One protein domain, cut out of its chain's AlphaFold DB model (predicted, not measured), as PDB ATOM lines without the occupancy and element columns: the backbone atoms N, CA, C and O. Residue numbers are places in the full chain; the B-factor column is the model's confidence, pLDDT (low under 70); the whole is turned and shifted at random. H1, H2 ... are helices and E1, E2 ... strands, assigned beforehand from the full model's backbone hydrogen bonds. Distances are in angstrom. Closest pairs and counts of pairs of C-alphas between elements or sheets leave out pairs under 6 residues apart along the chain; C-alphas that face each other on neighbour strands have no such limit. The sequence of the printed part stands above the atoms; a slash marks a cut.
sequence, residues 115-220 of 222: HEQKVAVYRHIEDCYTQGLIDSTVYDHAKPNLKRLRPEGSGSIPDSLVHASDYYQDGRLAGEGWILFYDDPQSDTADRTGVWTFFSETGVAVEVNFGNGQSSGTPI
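This is residues 115 to 220 of the 222 residues of an uncharacterized protein of Prevotella sp. KH2C16 (UniProt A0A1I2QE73). One twisted sheet of five antiparallel strands has a single helix, H1, crossing one face near one end of the strands. At the end away from H1, residues 142 to 160 form a long loop, and the last residues fold back beside E5. The printed part has 106 residues, with one named helix followed by five named strands, sheet order E1 E2 E3 E4 E5; the class is mixed, helices and strands. It is compact, with a radius of gyration of the C-alphas of 13.7 A and spans of 37 by 27 by 25 A.

Find C-alpha 134 at (24.326, -31.881, -1.367), where E1, residues 134 to 141, begins its 20.6 A. E2, residues 161 to 168, covers 22.9 A, E3, residues 173 to 180, 20.0 A, and E4, residues 191 to 199, 18.9 A. E5, residues 205 to 210, covers 15.9 A and ends at (19.778, -19.239, 12.681). H1, residues 115 to 130, runs 22.8 A from (28.550, -30.807, 22.412).

The strands form a meander, each the antiparallel neighbour of the one before. Look for N 138 and O 165 of E1 and E2, 2.8 A; N 164 and O 177 of E2 and E3, 2.8 A; N 176 and O 197 of E3 and E4, 2.8 A; N 208 and O 196 of E5 and E4, 2.8 A. E3 bends by 54 degrees at residue 177 and E4 by 100 degrees at residue 194. H1 is on the sheet at a height of 9.1 A, over E3, E5 and, only just, with 3 C-alphas, E4. It runs across the strands, at 81 degrees to E3 on the local plane. The closest C-alphas of H1 and E5, those of Lys 118 and Val 206, are 6.4 A apart. In H1 every O i to N i+4 pair is within hydrogen-bond range.

The C-alphas of Glu 116 and Pro 144, the two farthest apart, are 39.0 A apart. The printed part has no cut, and the link from E1 to E2 is long, with 19 residues. Look for pLDDT under 70 at residues 141 to 159 and 212 to 215.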
ATOM      1  N   HIS A 115      28.907 -32.015  23.148       93.94
ATOM      2  CA  HIS A 115      28.550 -30.807  22.412       93.94
ATOM      3  C   HIS A 115      29.664 -30.362  21.453       93.94
ATOM      4  O   HIS A 115      29.391 -30.097  20.284       93.94
ATOM      5  N   GLU A 116      30.926 -30.346  21.889       95.81
ATOM      6  CA  GLU A 116      32.071 -30.057  21.012       95.81
ATOM      7  C   GLU A 116      32.129 -31.011  19.809       95.81
ATOM      8  O   GLU A 116      32.377 -30.577  18.678       95.81
ATOM      9  N   GLN A 117      31.829 -32.295  20.022       96.38
ATOM     10  CA  GLN A 117      31.752 -33.269  18.939       96.38
ATOM     11  C   GLN A 117      30.554 -33.014  18.009       96.38
ATOM     12  O   GLN A 117      30.719 -33.123  16.793       96.38
ATOM     13  N   LYS A 118      29.378 -32.615  18.525       95.75
ATOM     14  CA  LYS A 118      28.237 -32.179  17.689       95.75
ATOM     15  C   LYS A 118      28.600 -30.956  16.836       95.75
ATOM     16  O   LYS A 118      28.281 -30.921  15.649       95.75
ATOM     17  N   VAL A 119      29.345 -29.989  17.383       95.88
ATOM     18  CA  VAL A 119      29.858 -28.840  16.610       95.88
ATOM     19  C   VAL A 119      30.793 -29.304  15.488       95.88
ATOM     20  O   VAL A 119      30.721 -28.781  14.375       95.88
ATOM     21  N   ALA A 120      31.662 -30.285  15.745       96.75
ATOM     22  CA  ALA A 120      32.535 -30.848  14.716       96.75
ATOM     23  C   ALA A 120      31.745 -31.579  13.614       96.75
ATOM     24  O   ALA A 120      32.071 -31.417  12.439       96.75
ATOM     25  N   VAL A 121      30.688 -32.317  13.975       97.00
ATOM     26  CA  VAL A 121      29.765 -32.936  13.006       97.00
ATOM     27  C   VAL A 121      29.111 -31.871  12.128       97.00
ATOM     28  O   VAL A 121      29.154 -31.989  10.908       97.00
ATOM     29  N   TYR A 122      28.580 -30.798  12.715       96.25
ATOM     30  CA  TYR A 122      27.964 -29.721  11.938       96.25
ATOM     31  C   TYR A 122      28.948 -29.048  10.970       96.25
ATOM     32  O   TYR A 122      28.612 -28.823   9.811       96.25
ATOM     33  N   ARG A 123      30.192 -28.788  11.398       96.19
ATOM     34  CA  ARG A 123      31.229 -28.245  10.500       96.19
ATOM     35  C   ARG A 123      31.503 -29.160   9.307       96.19
ATOM     36  O   ARG A 123      31.627 -28.667   8.195       96.19
ATOM     37  N   HIS A 124      31.559 -30.474   9.530       96.31
ATOM     38  CA  HIS A 124      31.719 -31.447   8.445       96.31
ATOM     39  C   HIS A 124      30.535 -31.417   7.466       96.31
ATOM     40  O   HIS A 124      30.730 -31.486   6.255       96.31
ATOM     41  N   ILE A 125      29.308 -31.253   7.968       95.44
ATOM     42  CA  ILE A 125      28.121 -31.107   7.115       95.44
ATOM     43  C   ILE A 125      28.229 -29.836   6.258       95.44
ATOM     44  O   ILE A 125      28.032 -29.899   5.049       95.44
ATOM     45  N   GLU A 126      28.618 -28.698   6.835       93.88
ATOM     46  CA  GLU A 126      28.829 -27.444   6.088       93.88
ATOM     47  C   GLU A 126      29.950 -27.560   5.031       93.88
ATOM     48  O   GLU A 126      29.836 -27.025   3.919       93.88
ATOM     49  N   ASP A 127      31.004 -28.331   5.314       95.06
ATOM     50  CA  ASP A 127      32.025 -28.668   4.317       95.06
ATOM     51  C   ASP A 127      31.431 -29.489   3.157       95.06
ATOM     52  O   ASP A 127      31.802 -29.270   2.001       95.06
ATOM     53  N   CYS A 128      30.475 -30.387   3.427       94.31
ATOM     54  CA  CYS A 128      29.758 -31.138   2.390       94.31
ATOM     55  C   CYS A 128      28.922 -30.223   1.482       94.31
ATOM     56  O   CYS A 128      28.935 -30.410   0.262       94.31
ATOM     57  N   TYR A 129      28.250 -29.208   2.044       92.00
ATOM     58  CA  TYR A 129      27.569 -28.169   1.256       92.00
ATOM     59  C   TYR A 129      28.557 -27.443   0.338       92.00
ATOM     60  O   TYR A 129      28.331 -27.345  -0.868       92.00
ATOM     61  N   THR A 130      29.693 -27.001   0.881       91.88
ATOM     62  CA  THR A 130      30.717 -26.256   0.127       91.88
ATOM     63  C   THR A 130      31.347 -27.090  -0.996       91.88
ATOM     64  O   THR A 130      31.720 -26.559  -2.041       91.88
ATOM     65  N   GLN A 131      31.454 -28.406  -0.803       93.31
ATOM     66  CA  GLN A 131      32.003 -29.343  -1.786       93.31
ATOM     67  C   GLN A 131      30.983 -29.813  -2.836       93.31
ATOM     68  O   GLN A 131      31.356 -30.561  -3.741       93.31
ATOM     69  N   GLY A 132      29.715 -29.397  -2.743       90.88
ATOM     70  CA  GLY A 132      28.661 -29.829  -3.667       90.88
ATOM     71  C   GLY A 132      28.253 -31.296  -3.488       90.88
ATOM     72  O   GLY A 132      27.872 -31.959  -4.451       90.88
ATOM     73  N   LEU A 133      28.367 -31.826  -2.265       91.81
ATOM     74  CA  LEU A 133      27.904 -33.179  -1.922       91.81
ATOM     75  C   LEU A 133      26.402 -33.226  -1.591       91.81
ATOM     76  O   LEU A 133      25.825 -34.311  -1.491       91.81
ATOM     77  N   ILE A 134      25.777 -32.056  -1.447       92.38
ATOM     78  CA  ILE A 134      24.326 -31.881  -1.367       92.38
ATOM     79  C   ILE A 134      23.801 -31.694  -2.794       92.38
ATOM     80  O   ILE A 134      24.249 -30.797  -3.504       92.38
ATOM     81  N   ASP A 135      22.907 -32.582  -3.224       87.62
ATOM     82  CA  ASP A 135      22.490 -32.725  -4.627       87.62
ATOM     83  C   ASP A 135      21.184 -31.995  -4.939       87.62
ATOM     84  O   ASP A 135      20.997 -31.462  -6.033       87.62
ATOM     85  N   SER A 136      20.259 -31.967  -3.978       89.88
ATOM     86  CA  SER A 136      18.937 -31.389  -4.200       89.88
ATOM     87  C   SER A 136      18.329 -30.788  -2.942       89.88
ATOM     88  O   SER A 136      18.568 -31.254  -1.828       89.88
ATOM     89  N   THR A 137      17.485 -29.780  -3.159       92.25
ATOM     90  CA  THR A 137      16.645 -29.159  -2.137       92.25
ATOM     91  C   THR A 137      15.191 -29.235  -2.577       92.25
ATOM     92  O   THR A 137      14.837 -28.860  -3.699       92.25
ATOM     93  N   VAL A 138      14.332 -29.719  -1.687       91.56
ATOM     94  CA  VAL A 138      12.881 -29.729  -1.869       91.56
ATOM     95  C   VAL A 138      12.277 -28.628  -1.017       91.56
ATOM     96  O   VAL A 138      12.549 -28.542   0.177       91.56
ATOM     97  N   TYR A 139      11.417 -27.817  -1.630       88.12
ATOM     98  CA  TYR A 139      10.707 -26.742  -0.950       88.12
ATOM     99  C   TYR A 139       9.239 -27.103  -0.777       88.12
ATOM    100  O   TYR A 139       8.538 -27.402  -1.747       88.12
ATOM    101  N   ASP A 140       8.761 -27.020   0.458       82.06
ATOM    102  CA  ASP A 140       7.347 -27.052   0.769       82.06
ATOM    103  C   ASP A 140       6.863 -25.665   1.206       82.06
ATOM    104  O   ASP A 140       7.249 -25.125   2.248       82.06
ATOM    105  N   HIS A 141       6.006 -25.060   0.384       68.56
ATOM    106  CA  HIS A 141       5.487 -23.728   0.650       68.56
ATOM    107  C   HIS A 141       4.539 -23.746   1.853       68.56
ATOM    108  O   HIS A 141       3.497 -24.410   1.861       68.56
ATOM    109  N   ALA A 142       4.841 -22.912   2.848       63.91
ATOM    110  CA  ALA A 142       4.052 -22.825   4.071       63.91
ATOM    111  C   ALA A 142       2.618 -22.330   3.817       63.91
ATOM    112  O   ALA A 142       1.694 -22.714   4.526       63.91
ATOM    113  N   LYS A 143       2.399 -21.495   2.793       61.12
ATOM    114  CA  LYS A 143       1.094 -20.878   2.503       61.12
ATOM    115  C   LYS A 143       0.004 -21.887   2.076       61.12
ATOM    116  O   LYS A 143      -1.072 -21.871   2.676       61.12
ATOM    117  N   PRO A 144       0.226 -22.794   1.104       57.69
ATOM    118  CA  PRO A 144      -0.724 -23.870   0.803       57.69
ATOM    119  C   PRO A 144      -0.804 -24.938   1.909       57.69
ATOM    120  O   PRO A 144      -1.861 -25.544   2.082       57.69
ATOM    121  N   ASN A 145       0.258 -25.121   2.702       54.25
ATOM    122  CA  ASN A 145       0.346 -26.133   3.762       54.25
ATOM    123  C   ASN A 145       0.242 -25.558   5.188       54.25
ATOM    124  O   ASN A 145       0.666 -26.181   6.162       54.25
ATOM    125  N   LEU A 146      -0.420 -24.404   5.326       55.81
ATOM    126  CA  LEU A 146      -0.507 -23.589   6.549       55.81
ATOM    127  C   LEU A 146      -1.076 -24.346   7.760       55.81
ATOM    128  O   LEU A 146      -0.733 -24.057   8.903       55.81
ATOM    129  N   LYS A 147      -1.947 -25.332   7.513       56.75
ATOM    130  CA  LYS A 147      -2.513 -26.203   8.558       56.75
ATOM    131  C   LYS A 147      -1.554 -27.303   9.023       56.75
ATOM    132  O   LYS A 147      -1.747 -27.817  10.116       56.75
ATOM    133  N   ARG A 148      -0.579 -27.684   8.190       54.47
ATOM    134  CA  ARG A 148       0.372 -28.777   8.437       54.47
ATOM    135  C   ARG A 148       1.674 -28.284   9.065       54.47
ATOM    136  O   ARG A 148       2.232 -28.991   9.887       54.47
ATOM    137  N   LEU A 149       2.134 -27.092   8.691       57.25
ATOM    138  CA  LEU A 149       3.496 -26.633   8.980       57.25
ATOM    139  C   LEU A 149       3.555 -25.349   9.822       57.25
ATOM    140  O   LEU A 149       4.484 -24.565   9.673       57.25
ATOM    141  N   ARG A 150       2.544 -25.060  10.649       58.59
ATOM    142  CA  ARG A 150       2.482 -23.791  11.389       58.59
ATOM    143  C   ARG A 150       3.715 -23.644  12.306       58.59
ATOM    144  O   ARG A 150       3.795 -24.397  13.274       58.59
ATOM    145  N   PRO A 151       4.612 -22.666  12.076       58.34
ATOM    146  CA  PRO A 151       5.721 -22.411  12.986       58.34
ATOM    147  C   PRO A 151       5.174 -21.948  14.339       58.34
ATOM    148  O   PRO A 151       4.257 -21.112  14.386       58.34
ATOM    149  N   GLU A 152       5.711 -22.478  15.434       55.09
ATOM    150  CA  GLU A 152       5.322 -22.038  16.773       55.09
ATOM    151  C   GLU A 152       5.582 -20.534  16.950       55.09
ATOM    152  O   GLU A 152       6.597 -19.992  16.519       55.09
ATOM    153  N   GLY A 153       4.621 -19.826  17.550       54.25
ATOM    154  CA  GLY A 153       4.744 -18.397  17.856       54.25
ATOM    155  C   GLY A 153       4.415 -17.416  16.722       54.25
ATOM    156  O   GLY A 153       4.375 -16.214  16.980       54.25
ATOM    157  N   SER A 154       4.107 -17.868  15.498       51.03
ATOM    158  CA  SER A 154       3.819 -16.947  14.387       51.03
ATOM    159  C   SER A 154       2.316 -16.655  14.190       51.03
ATOM    160  O   SER A 154       1.482 -17.558  14.038       51.03
ATOM    161  N   GLY A 155       1.956 -15.364  14.211       54.09
ATOM    162  CA  GLY A 155       0.593 -14.851  13.990       54.09
ATOM    163  C   GLY A 155       0.209 -14.693  12.511       54.09
ATOM    164  O   GLY A 155      -0.976 -14.637  12.188       54.09
ATOM    165  N   SER A 156       1.199 -14.662  11.616       58.19
ATOM    166  CA  SER A 156       1.039 -14.568  10.160       58.19
ATOM    167  C   SER A 156       2.254 -15.175   9.467       58.19
ATOM    168  O   SER A 156       3.382 -14.866   9.842       58.19
ATOM    169  N   ILE A 157       2.032 -15.996   8.441       61.00
ATOM    170  CA  ILE A 157       3.108 -16.580   7.636       61.00
ATOM    171  C   ILE A 157       3.280 -15.721   6.380       61.00
ATOM    172  O   ILE A 157       2.302 -15.570   5.642       61.00
ATOM    173  N   PRO A 158       4.459 -15.126   6.148       65.25
ATOM    174  CA  PRO A 158       4.692 -14.353   4.941       65.25
ATOM    175  C   PRO A 158       4.833 -15.283   3.726       65.25
ATOM    176  O   PRO A 158       5.196 -16.452   3.856       65.25
ATOM    177  N   ASP A 159       4.541 -14.764   2.532       64.19
ATOM    178  CA  ASP A 159       4.628 -15.522   1.267       64.19
ATOM    179  C   ASP A 159       6.056 -15.998   0.969       64.19
ATOM    180  O   ASP A 159       6.252 -16.987   0.268       64.19
ATOM    181  N   SER A 160       7.015 -15.309   1.580       77.94
ATOM    182  CA  SER A 160       8.452 -15.513   1.574       77.94
ATOM    183  C   SER A 160       8.959 -16.606   2.518       77.94
ATOM    184  O   SER A 160      10.155 -16.646   2.779       77.94
ATOM    185  N   LEU A 161       8.100 -17.465   3.080       83.25
ATOM    186  CA  LEU A 161       8.513 -18.542   3.991       83.25
ATOM    187  C   LEU A 161       8.231 -19.929   3.397       83.25
ATOM    188  O   LEU A 161       7.079 -20.278   3.108       83.25
ATOM    189  N   VAL A 162       9.277 -20.745   3.269       86.38
ATOM    190  CA  VAL A 162       9.195 -22.155   2.849       86.38
ATOM    191  C   VAL A 162       9.920 -23.054   3.839       86.38
ATOM    192  O   VAL A 162      10.907 -22.648   4.450       86.38
ATOM    193  N   HIS A 163       9.427 -24.281   3.978       88.56
ATOM    194  CA  HIS A 163      10.193 -25.352   4.597       88.56
ATOM    195  C   HIS A 163      11.094 -25.964   3.527       88.56
ATOM    196  O   HIS A 163      10.606 -26.325   2.456       88.56
ATOM    197  N   ALA A 164      12.385 -26.064   3.798       92.00
ATOM    198  CA  ALA A 164      13.360 -26.667   2.908       92.00
ATOM    199  C   ALA A 164      13.852 -27.989   3.492       92.00
ATOM    200  O   ALA A 164      14.018 -28.118   4.705       92.00
ATOM    201  N   SER A 165      14.080 -28.956   2.612       95.19
ATOM    202  CA  SER A 165      14.709 -30.234   2.923       95.19
ATOM    203  C   SER A 165      15.827 -30.468   1.913       95.19
ATOM    204  O   SER A 165      15.559 -30.597   0.718       95.19
ATOM    205  N   ASP A 166      17.060 -30.499   2.398       95.56
ATOM    206  CA  ASP A 166      18.278 -30.719   1.627       95.56
ATOM    207  C   ASP A 166      18.663 -32.197   1.664       95.56
ATOM    208  O   ASP A 166      18.568 -32.838   2.712       95.56
ATOM    209  N   TYR A 167      19.140 -32.737   0.544       95.75
ATOM    210  CA  TYR A 167      19.484 -34.151   0.410       95.75
ATOM    211  C   TYR A 167      20.901 -34.350  -0.123       95.75
ATOM    212  O   TYR A 167      21.339 -33.686  -1.067       95.75
ATOM    213  N   TYR A 168      21.601 -35.329   0.446       94.75
ATOM    214  CA  TYR A 168      22.833 -35.874  -0.114       94.75
ATOM    215  C   TYR A 168      22.580 -36.522  -1.486       94.75
ATOM    216  O   TYR A 168      21.455 -36.903  -1.811       94.75
ATOM    217  N   GLN A 169      23.645 -36.733  -2.265       90.12
ATOM    218  CA  GLN A 169      23.592 -37.428  -3.568       90.12
ATOM    219  C   GLN A 169      22.964 -38.831  -3.520       90.12
ATOM    220  O   GLN A 169      22.459 -39.326  -4.526       90.12
ATOM    221  N   ASP A 170      22.994 -39.495  -2.364       89.88
ATOM    222  CA  ASP A 170      22.373 -40.808  -2.164       89.88
ATOM    223  C   ASP A 170      20.903 -40.739  -1.709       89.88
ATOM    224  O   ASP A 170      20.288 -41.772  -1.438       89.88
ATOM    225  N   GLY A 171      20.326 -39.536  -1.651       90.69
ATOM    226  CA  GLY A 171      18.934 -39.289  -1.286       90.69
ATOM    227  C   GLY A 171      18.661 -39.266   0.217       90.69
ATOM    228  O   GLY A 171      17.502 -39.139   0.613       90.69
ATOM    229  N   ARG A 172      19.683 -39.384   1.074       92.38
ATOM    230  CA  ARG A 172      19.511 -39.186   2.521       92.38
ATOM    231  C   ARG A 172      19.355 -37.706   2.844       92.38
ATOM    232  O   ARG A 172      19.974 -36.862   2.203       92.38
ATOM    233  N   LEU A 173      18.534 -37.404   3.846       94.12
ATOM    234  CA  LEU A 173      18.338 -36.039   4.329       94.12
ATOM    235  C   LEU A 173      19.656 -35.514   4.920       94.12
ATOM    236  O   LEU A 173      20.299 -36.218   5.694       94.12
ATOM    237  N   ALA A 174      20.052 -34.309   4.525       96.06
ATOM    238  CA  ALA A 174      21.250 -33.607   4.985       96.06
ATOM    239  C   ALA A 174      20.907 -32.433   5.905       96.06
ATOM    240  O   ALA A 174      21.650 -32.113   6.831       96.06
ATOM    241  N   GLY A 175      19.749 -31.817   5.687       96.19
ATOM    242  CA  GLY A 175      19.243 -30.780   6.562       96.19
ATOM    243  C   GLY A 175      17.797 -30.446   6.269       96.19
ATOM    244  O   GLY A 175      17.312 -30.643   5.158       96.19
ATOM    245  N   GLU A 176      17.098 -29.936   7.268       95.44
ATOM    246  CA  GLU A 176      15.767 -29.383   7.087       95.44
ATOM    247  C   GLU A 176      15.500 -28.217   8.029       95.44
ATOM    248  O   GLU A 176      16.036 -28.142   9.138       95.44
ATOM    249  N   GLY A 177      14.652 -27.304   7.578       92.38
ATOM    250  CA  GLY A 177      14.240 -26.160   8.369       92.38
ATOM    251  C   GLY A 177      13.588 -25.079   7.525       92.38
ATOM    252  O   GLY A 177      13.125 -25.301   6.406       92.38
ATOM    253  N   TRP A 178      13.526 -23.878   8.085       88.56
ATOM    254  CA  TRP A 178      12.818 -22.757   7.481       88.56
ATOM    255  C   TRP A 178      13.751 -21.827   6.712       88.56
ATOM    256  O   TRP A 178      14.825 -21.472   7.200       88.56
ATOM    257  N   ILE A 179      13.314 -21.389   5.531       88.00
ATOM    258  CA  ILE A 179      14.002 -20.382   4.715       88.00
ATOM    259  C   ILE A 179      13.084 -19.187   4.486       88.00
ATOM    260  O   ILE A 179      11.908 -19.353   4.144       88.00
ATOM    261  N   LEU A 180      13.649 -17.991   4.640       84.88
ATOM    262  CA  LEU A 180      13.073 -16.735   4.178       84.88
ATOM    263  C   LEU A 180      13.656 -16.361   2.814       84.88
ATOM    264  O   LEU A 180      14.868 -16.373   2.635       84.88
ATOM    265  N   PHE A 181      12.812 -15.987   1.859       82.69
ATOM    266  CA  PHE A 181      13.235 -15.619   0.503       82.69
ATOM    267  C   PHE A 181      12.427 -14.439  -0.034       82.69
ATOM    268  O   PHE A 181      11.283 -14.265   0.344       82.69
ATOM    269  N   TYR A 182      12.974 -13.610  -0.922       76.12
ATOM    270  CA  TYR A 182      12.212 -12.472  -1.458       76.12
ATOM    271  C   TYR A 182      11.350 -12.864  -2.670       76.12
ATOM    272  O   TYR A 182      10.126 -12.792  -2.593       76.12
ATOM    273  N   ASP A 183      11.990 -13.331  -3.747       76.00
ATOM    274  CA  ASP A 183      11.317 -13.712  -4.999       76.00
ATOM    275  C   ASP A 183      11.374 -15.228  -5.262       76.00
ATOM    276  O   ASP A 183      10.361 -15.833  -5.612       76.00
ATOM    277  N   ASP A 184      12.541 -15.851  -5.061       80.44
ATOM    278  CA  ASP A 184      12.801 -17.270  -5.340       80.44
ATOM    279  C   ASP A 184      13.502 -17.933  -4.139       80.44
ATOM    280  O   ASP A 184      14.531 -17.418  -3.692       80.44
ATOM    281  N   PRO A 185      12.991 -19.055  -3.592       81.88
ATOM    282  CA  PRO A 185      13.661 -19.795  -2.520       81.88
ATOM    283  C   PRO A 185      15.004 -20.429  -2.924       81.88
ATOM    284  O   PRO A 185      15.751 -20.844  -2.041       81.88
ATOM    285  N   GLN A 186      15.319 -20.499  -4.221       83.88
ATOM    286  CA  GLN A 186      16.631 -20.916  -4.737       83.88
ATOM    287  C   GLN A 186      17.611 -19.746  -4.909       83.88
ATOM    288  O   GLN A 186      18.761 -19.959  -5.294       83.88
ATOM    289  N   SER A 187      17.164 -18.511  -4.663       81.19
ATOM    290  CA  SER A 187      18.007 -17.320  -4.758       81.19
ATOM    291  C   SER A 187      19.169 -17.384  -3.765       81.19
ATOM    292  O   SER A 187      19.016 -17.860  -2.642       81.19
ATOM    293  N   ASP A 188      20.309 -16.802  -4.135       77.06
ATOM    294  CA  ASP A 188      21.456 -16.610  -3.239       77.06
ATOM    295  C   ASP A 188      21.150 -15.664  -2.064       77.06
ATOM    296  O   ASP A 188      21.872 -15.637  -1.072       77.06
ATOM    297  N   THR A 189      20.058 -14.907  -2.165       75.19
ATOM    298  CA  THR A 189      19.514 -14.050  -1.104       75.19
ATOM    299  C   THR A 189      18.531 -14.770  -0.171       75.19
ATOM    300  O   THR A 189      17.843 -14.101   0.599       75.19
ATOM    301  N   ALA A 190      18.335 -16.081  -0.323       82.88
ATOM    302  CA  ALA A 190      17.466 -16.859   0.549       82.88
ATOM    303  C   ALA A 190      18.220 -17.242   1.833       82.88
ATOM    304  O   ALA A 190      19.304 -17.819   1.781       82.88
ATOM    305  N   ASP A 191      17.632 -16.937   2.987       85.06
ATOM    306  CA  ASP A 191      18.285 -17.075   4.288       85.06
ATOM    307  C   ASP A 191      17.621 -18.167   5.129       85.06
ATOM    308  O   ASP A 191      16.403 -18.158   5.346       85.06
ATOM    309  N   ARG A 192      18.434 -19.075   5.680       89.06
ATOM    310  CA  ARG A 192      17.996 -19.982   6.751       89.06
ATOM    311  C   ARG A 192      17.534 -19.157   7.956       89.06
ATOM    312  O   ARG A 192      18.160 -18.166   8.328       89.06
ATOM    313  N   THR A 193      16.437 -19.562   8.585       87.44
ATOM    314  CA  THR A 193      15.879 -18.891   9.765       87.44
ATOM    315  C   THR A 193      15.365 -19.901  10.784       87.44
ATOM    316  O   THR A 193      14.915 -20.990  10.427       87.44
ATOM    317  N   GLY A 194      15.404 -19.530  12.064       86.88
ATOM    318  CA  GLY A 194      14.919 -20.369  13.152       86.88
ATOM    319  C   GLY A 194      15.798 -21.595  13.371       86.88
ATOM    320  O   GLY A 194      16.996 -21.573  13.096       86.88
ATOM    321  N   VAL A 195      15.201 -22.663  13.898       91.19
ATOM    322  CA  VAL A 195      15.913 -23.921  14.132       91.19
ATOM    323  C   VAL A 195      15.916 -24.752  12.857       91.19
ATOM    324  O   VAL A 195      14.872 -24.985  12.246       91.19
ATOM    325  N   TRP A 196      17.111 -25.182  12.484       93.94
ATOM    326  CA  TRP A 196      17.373 -26.182  11.465       93.94
ATOM    327  C   TRP A 196      17.905 -27.442  12.118       93.94
ATOM    328  O   TRP A 196      18.696 -27.357  13.057       93.94
ATOM    329  N   THR A 197      17.539 -28.592  11.570       96.31
ATOM    330  CA  THR A 197      18.146 -29.872  11.935       96.31
ATOM    331  C   THR A 197      19.021 -30.324  10.785       96.31
ATOM    332  O   THR A 197      18.533 -30.479   9.669       96.31
ATOM    333  N   PHE A 198      20.308 -30.529  11.042       96.94
ATOM    334  CA  PHE A 198      21.251 -31.086  10.076       96.94
ATOM    335  C   PHE A 198      21.572 -32.524  10.423       96.94
ATOM    336  O   PHE A 198      21.713 -32.853  11.595       96.94
ATOM    337  N   PHE A 199      21.738 -33.366   9.415       96.69
ATOM    338  CA  PHE A 199      21.989 -34.788   9.590       96.69
ATOM    339  C   PHE A 199      23.306 -35.148   8.925       96.69
ATOM    340  O   PHE A 199      23.512 -34.830   7.761       96.69
ATOM    341  N   SER A 200      24.193 -35.821   9.652       95.56
ATOM    342  CA  SER A 200      25.418 -36.370   9.074       95.56
ATOM    343  C   SER A 200      25.124 -37.557   8.156       95.56
ATOM    344  O   SER A 200      24.076 -38.205   8.251       95.56
ATOM    345  N   GLU A 201      26.119 -37.982   7.375       91.12
ATOM    346  CA  GLU A 201      26.038 -39.224   6.600       91.12
ATOM    347  C   GLU A 201      25.893 -40.475   7.489       91.12
ATOM    348  O   GLU A 201      25.634 -41.565   6.990       91.12
ATOM    349  N   THR A 202      26.081 -40.379   8.805       89.94
ATOM    350  CA  THR A 202      25.873 -41.491   9.749       89.94
ATOM    351  C   THR A 202      24.528 -41.411  10.480       89.94
ATOM    352  O   THR A 202      24.224 -42.284  11.304       89.94
ATOM    353  N   GLY A 203      23.717 -40.400  10.151       92.06
ATOM    354  CA  GLY A 203      22.396 -40.153  10.721       92.06
ATOM    355  C   GLY A 203      22.423 -39.442  12.073       92.06
ATOM    356  O   GLY A 203      21.424 -39.500  12.779       92.06
ATOM    357  N   VAL A 204      23.542 -38.817  12.455       96.00
ATOM    358  CA  VAL A 204      23.606 -37.972  13.659       96.00
ATOM    359  C   VAL A 204      22.971 -36.626  13.336       96.00
ATOM    360  O   VAL A 204      23.415 -35.955  12.405       96.00
ATOM    361  N   ALA A 205      21.962 -36.245  14.107       96.56
ATOM    362  CA  ALA A 205      21.262 -34.980  13.994       96.56
ATOM    363  C   ALA A 205      21.928 -33.902  14.863       96.56
ATOM    364  O   ALA A 205      22.351 -34.155  15.992       96.56
ATOM    365  N   VAL A 206      22.012 -32.684  14.336       97.00
ATOM    366  CA  VAL A 206      22.491 -31.501  15.048       97.00
ATOM    367  C   VAL A 206      21.514 -30.362  14.798       97.00
ATOM    368  O   VAL A 206      21.352 -29.912  13.663       97.00
ATOM    369  N   GLU A 207      20.886 -29.877  15.864       95.56
ATOM    370  CA  GLU A 207      20.040 -28.690  15.797       95.56
ATOM    371  C   GLU A 207      20.887 -27.417  15.833       95.56
ATOM    372  O   GLU A 207      21.797 -27.258  16.651       95.56
ATOM    373  N   VAL A 208      20.578 -26.486  14.938       94.75
ATOM    374  CA  VAL A 208      21.317 -25.243  14.741       94.75
ATOM    375  C   VAL A 208      20.326 -24.097  14.640       94.75
ATOM    376  O   VAL A 208      19.406 -24.114  13.827       94.75
ATOM    377  N   ASN A 209      20.528 -23.069  15.460       91.69
ATOM    378  CA  ASN A 209      19.690 -21.881  15.451       91.69
ATOM    379  C   ASN A 209      20.286 -20.804  14.535       91.69
ATOM    380  O   ASN A 209      21.410 -20.342  14.757       91.69
ATOM    381  N   PHE A 210      19.512 -20.388  13.536       87.50
ATOM    382  CA  PHE A 210      19.778 -19.239  12.681       87.50
ATOM    383  C   PHE A 210      18.946 -18.049  13.157       87.50
ATOM    384  O   PHE A 210      17.725 -17.986  12.967       87.50
ATOM    385  N   GLY A 211      19.620 -17.073  13.768       75.31
ATOM    386  CA  GLY A 211      18.993 -15.795  14.084       75.31
ATOM    387  C   GLY A 211      18.511 -15.088  12.814       75.31
ATOM    388  O   GLY A 211      19.090 -15.252  11.742       75.31
ATOM    389  N   ASN A 212      17.464 -14.266  12.928       61.47
ATOM    390  CA  ASN A 212      16.953 -13.489  11.794       61.47
ATOM    391  C   ASN A 212      18.076 -12.678  11.122       61.47
ATOM    392  O   ASN A 212      18.661 -11.798  11.754       61.47
ATOM    393  N   GLY A 213      18.341 -12.961   9.842       56.25
ATOM    394  CA  GLY A 213      19.361 -12.276   9.043       56.25
ATOM    395  C   GLY A 213      20.808 -12.625   9.409       56.25
ATOM    396  O   GLY A 213      21.712 -11.856   9.085       56.25
ATOM    397  N   GLN A 214      21.046 -13.735  10.118       64.19
ATOM    398  CA  GLN A 214      22.394 -14.249  10.352       64.19
ATOM    399  C   GLN A 214      22.777 -15.260   9.274       64.19
ATOM    400  O   GLN A 214      22.096 -16.260   9.076       64.19
ATOM    401  N   SER A 215      23.928 -15.036   8.642       64.88
ATOM    402  CA  SER A 215      24.495 -15.931   7.628       64.88
ATOM    403  C   SER A 215      25.129 -17.202   8.205       64.88
ATOM    404  O   SER A 215      25.540 -18.078   7.454       64.88
ATOM    405  N   SER A 216      25.241 -17.309   9.531       74.56
ATOM    406  CA  SER A 216      25.847 -18.450  10.218       74.56
ATOM    407  C   SER A 216      25.005 -18.862  11.415       74.56
ATOM    408  O   SER A 216      24.670 -18.022  12.253       74.56
ATOM    409  N   GLY A 217      24.713 -20.154  11.506       80.44
ATOM    410  CA  GLY A 217      23.952 -20.742  12.598       80.44
ATOM    411  C   GLY A 217      24.838 -21.155  13.771       80.44
ATOM    412  O   GLY A 217      26.035 -21.398  13.612       80.44
ATOM    413  N   THR A 218      24.244 -21.242  14.962       86.69
ATOM    414  CA  THR A 218      24.919 -21.748  16.168       86.69
ATOM    415  C   THR A 218      24.290 -23.073  16.596       86.69
ATOM    416  O   THR A 218      23.081 -23.086  16.848       86.69
ATOM    417  N   PRO A 219      25.063 -24.174  16.693       89.38
ATOM    418  CA  PRO A 219      24.570 -25.426  17.259       89.38
ATOM    419  C   PRO A 219      23.983 -25.220  18.655       89.38
ATOM    420  O   PRO A 219      24.584 -24.544  19.495       89.38
ATOM    421  N   ILE A 220      22.802 -25.780  18.894       88.06
ATOM    422  CA  ILE A 220      22.107 -25.675  20.176       88.06
ATOM    423  C   ILE A 220      22.811 -26.578  21.198       88.06
ATOM    424  O   ILE A 220      23.344 -27.640  20.870       88.06
TER     425      ILE A 220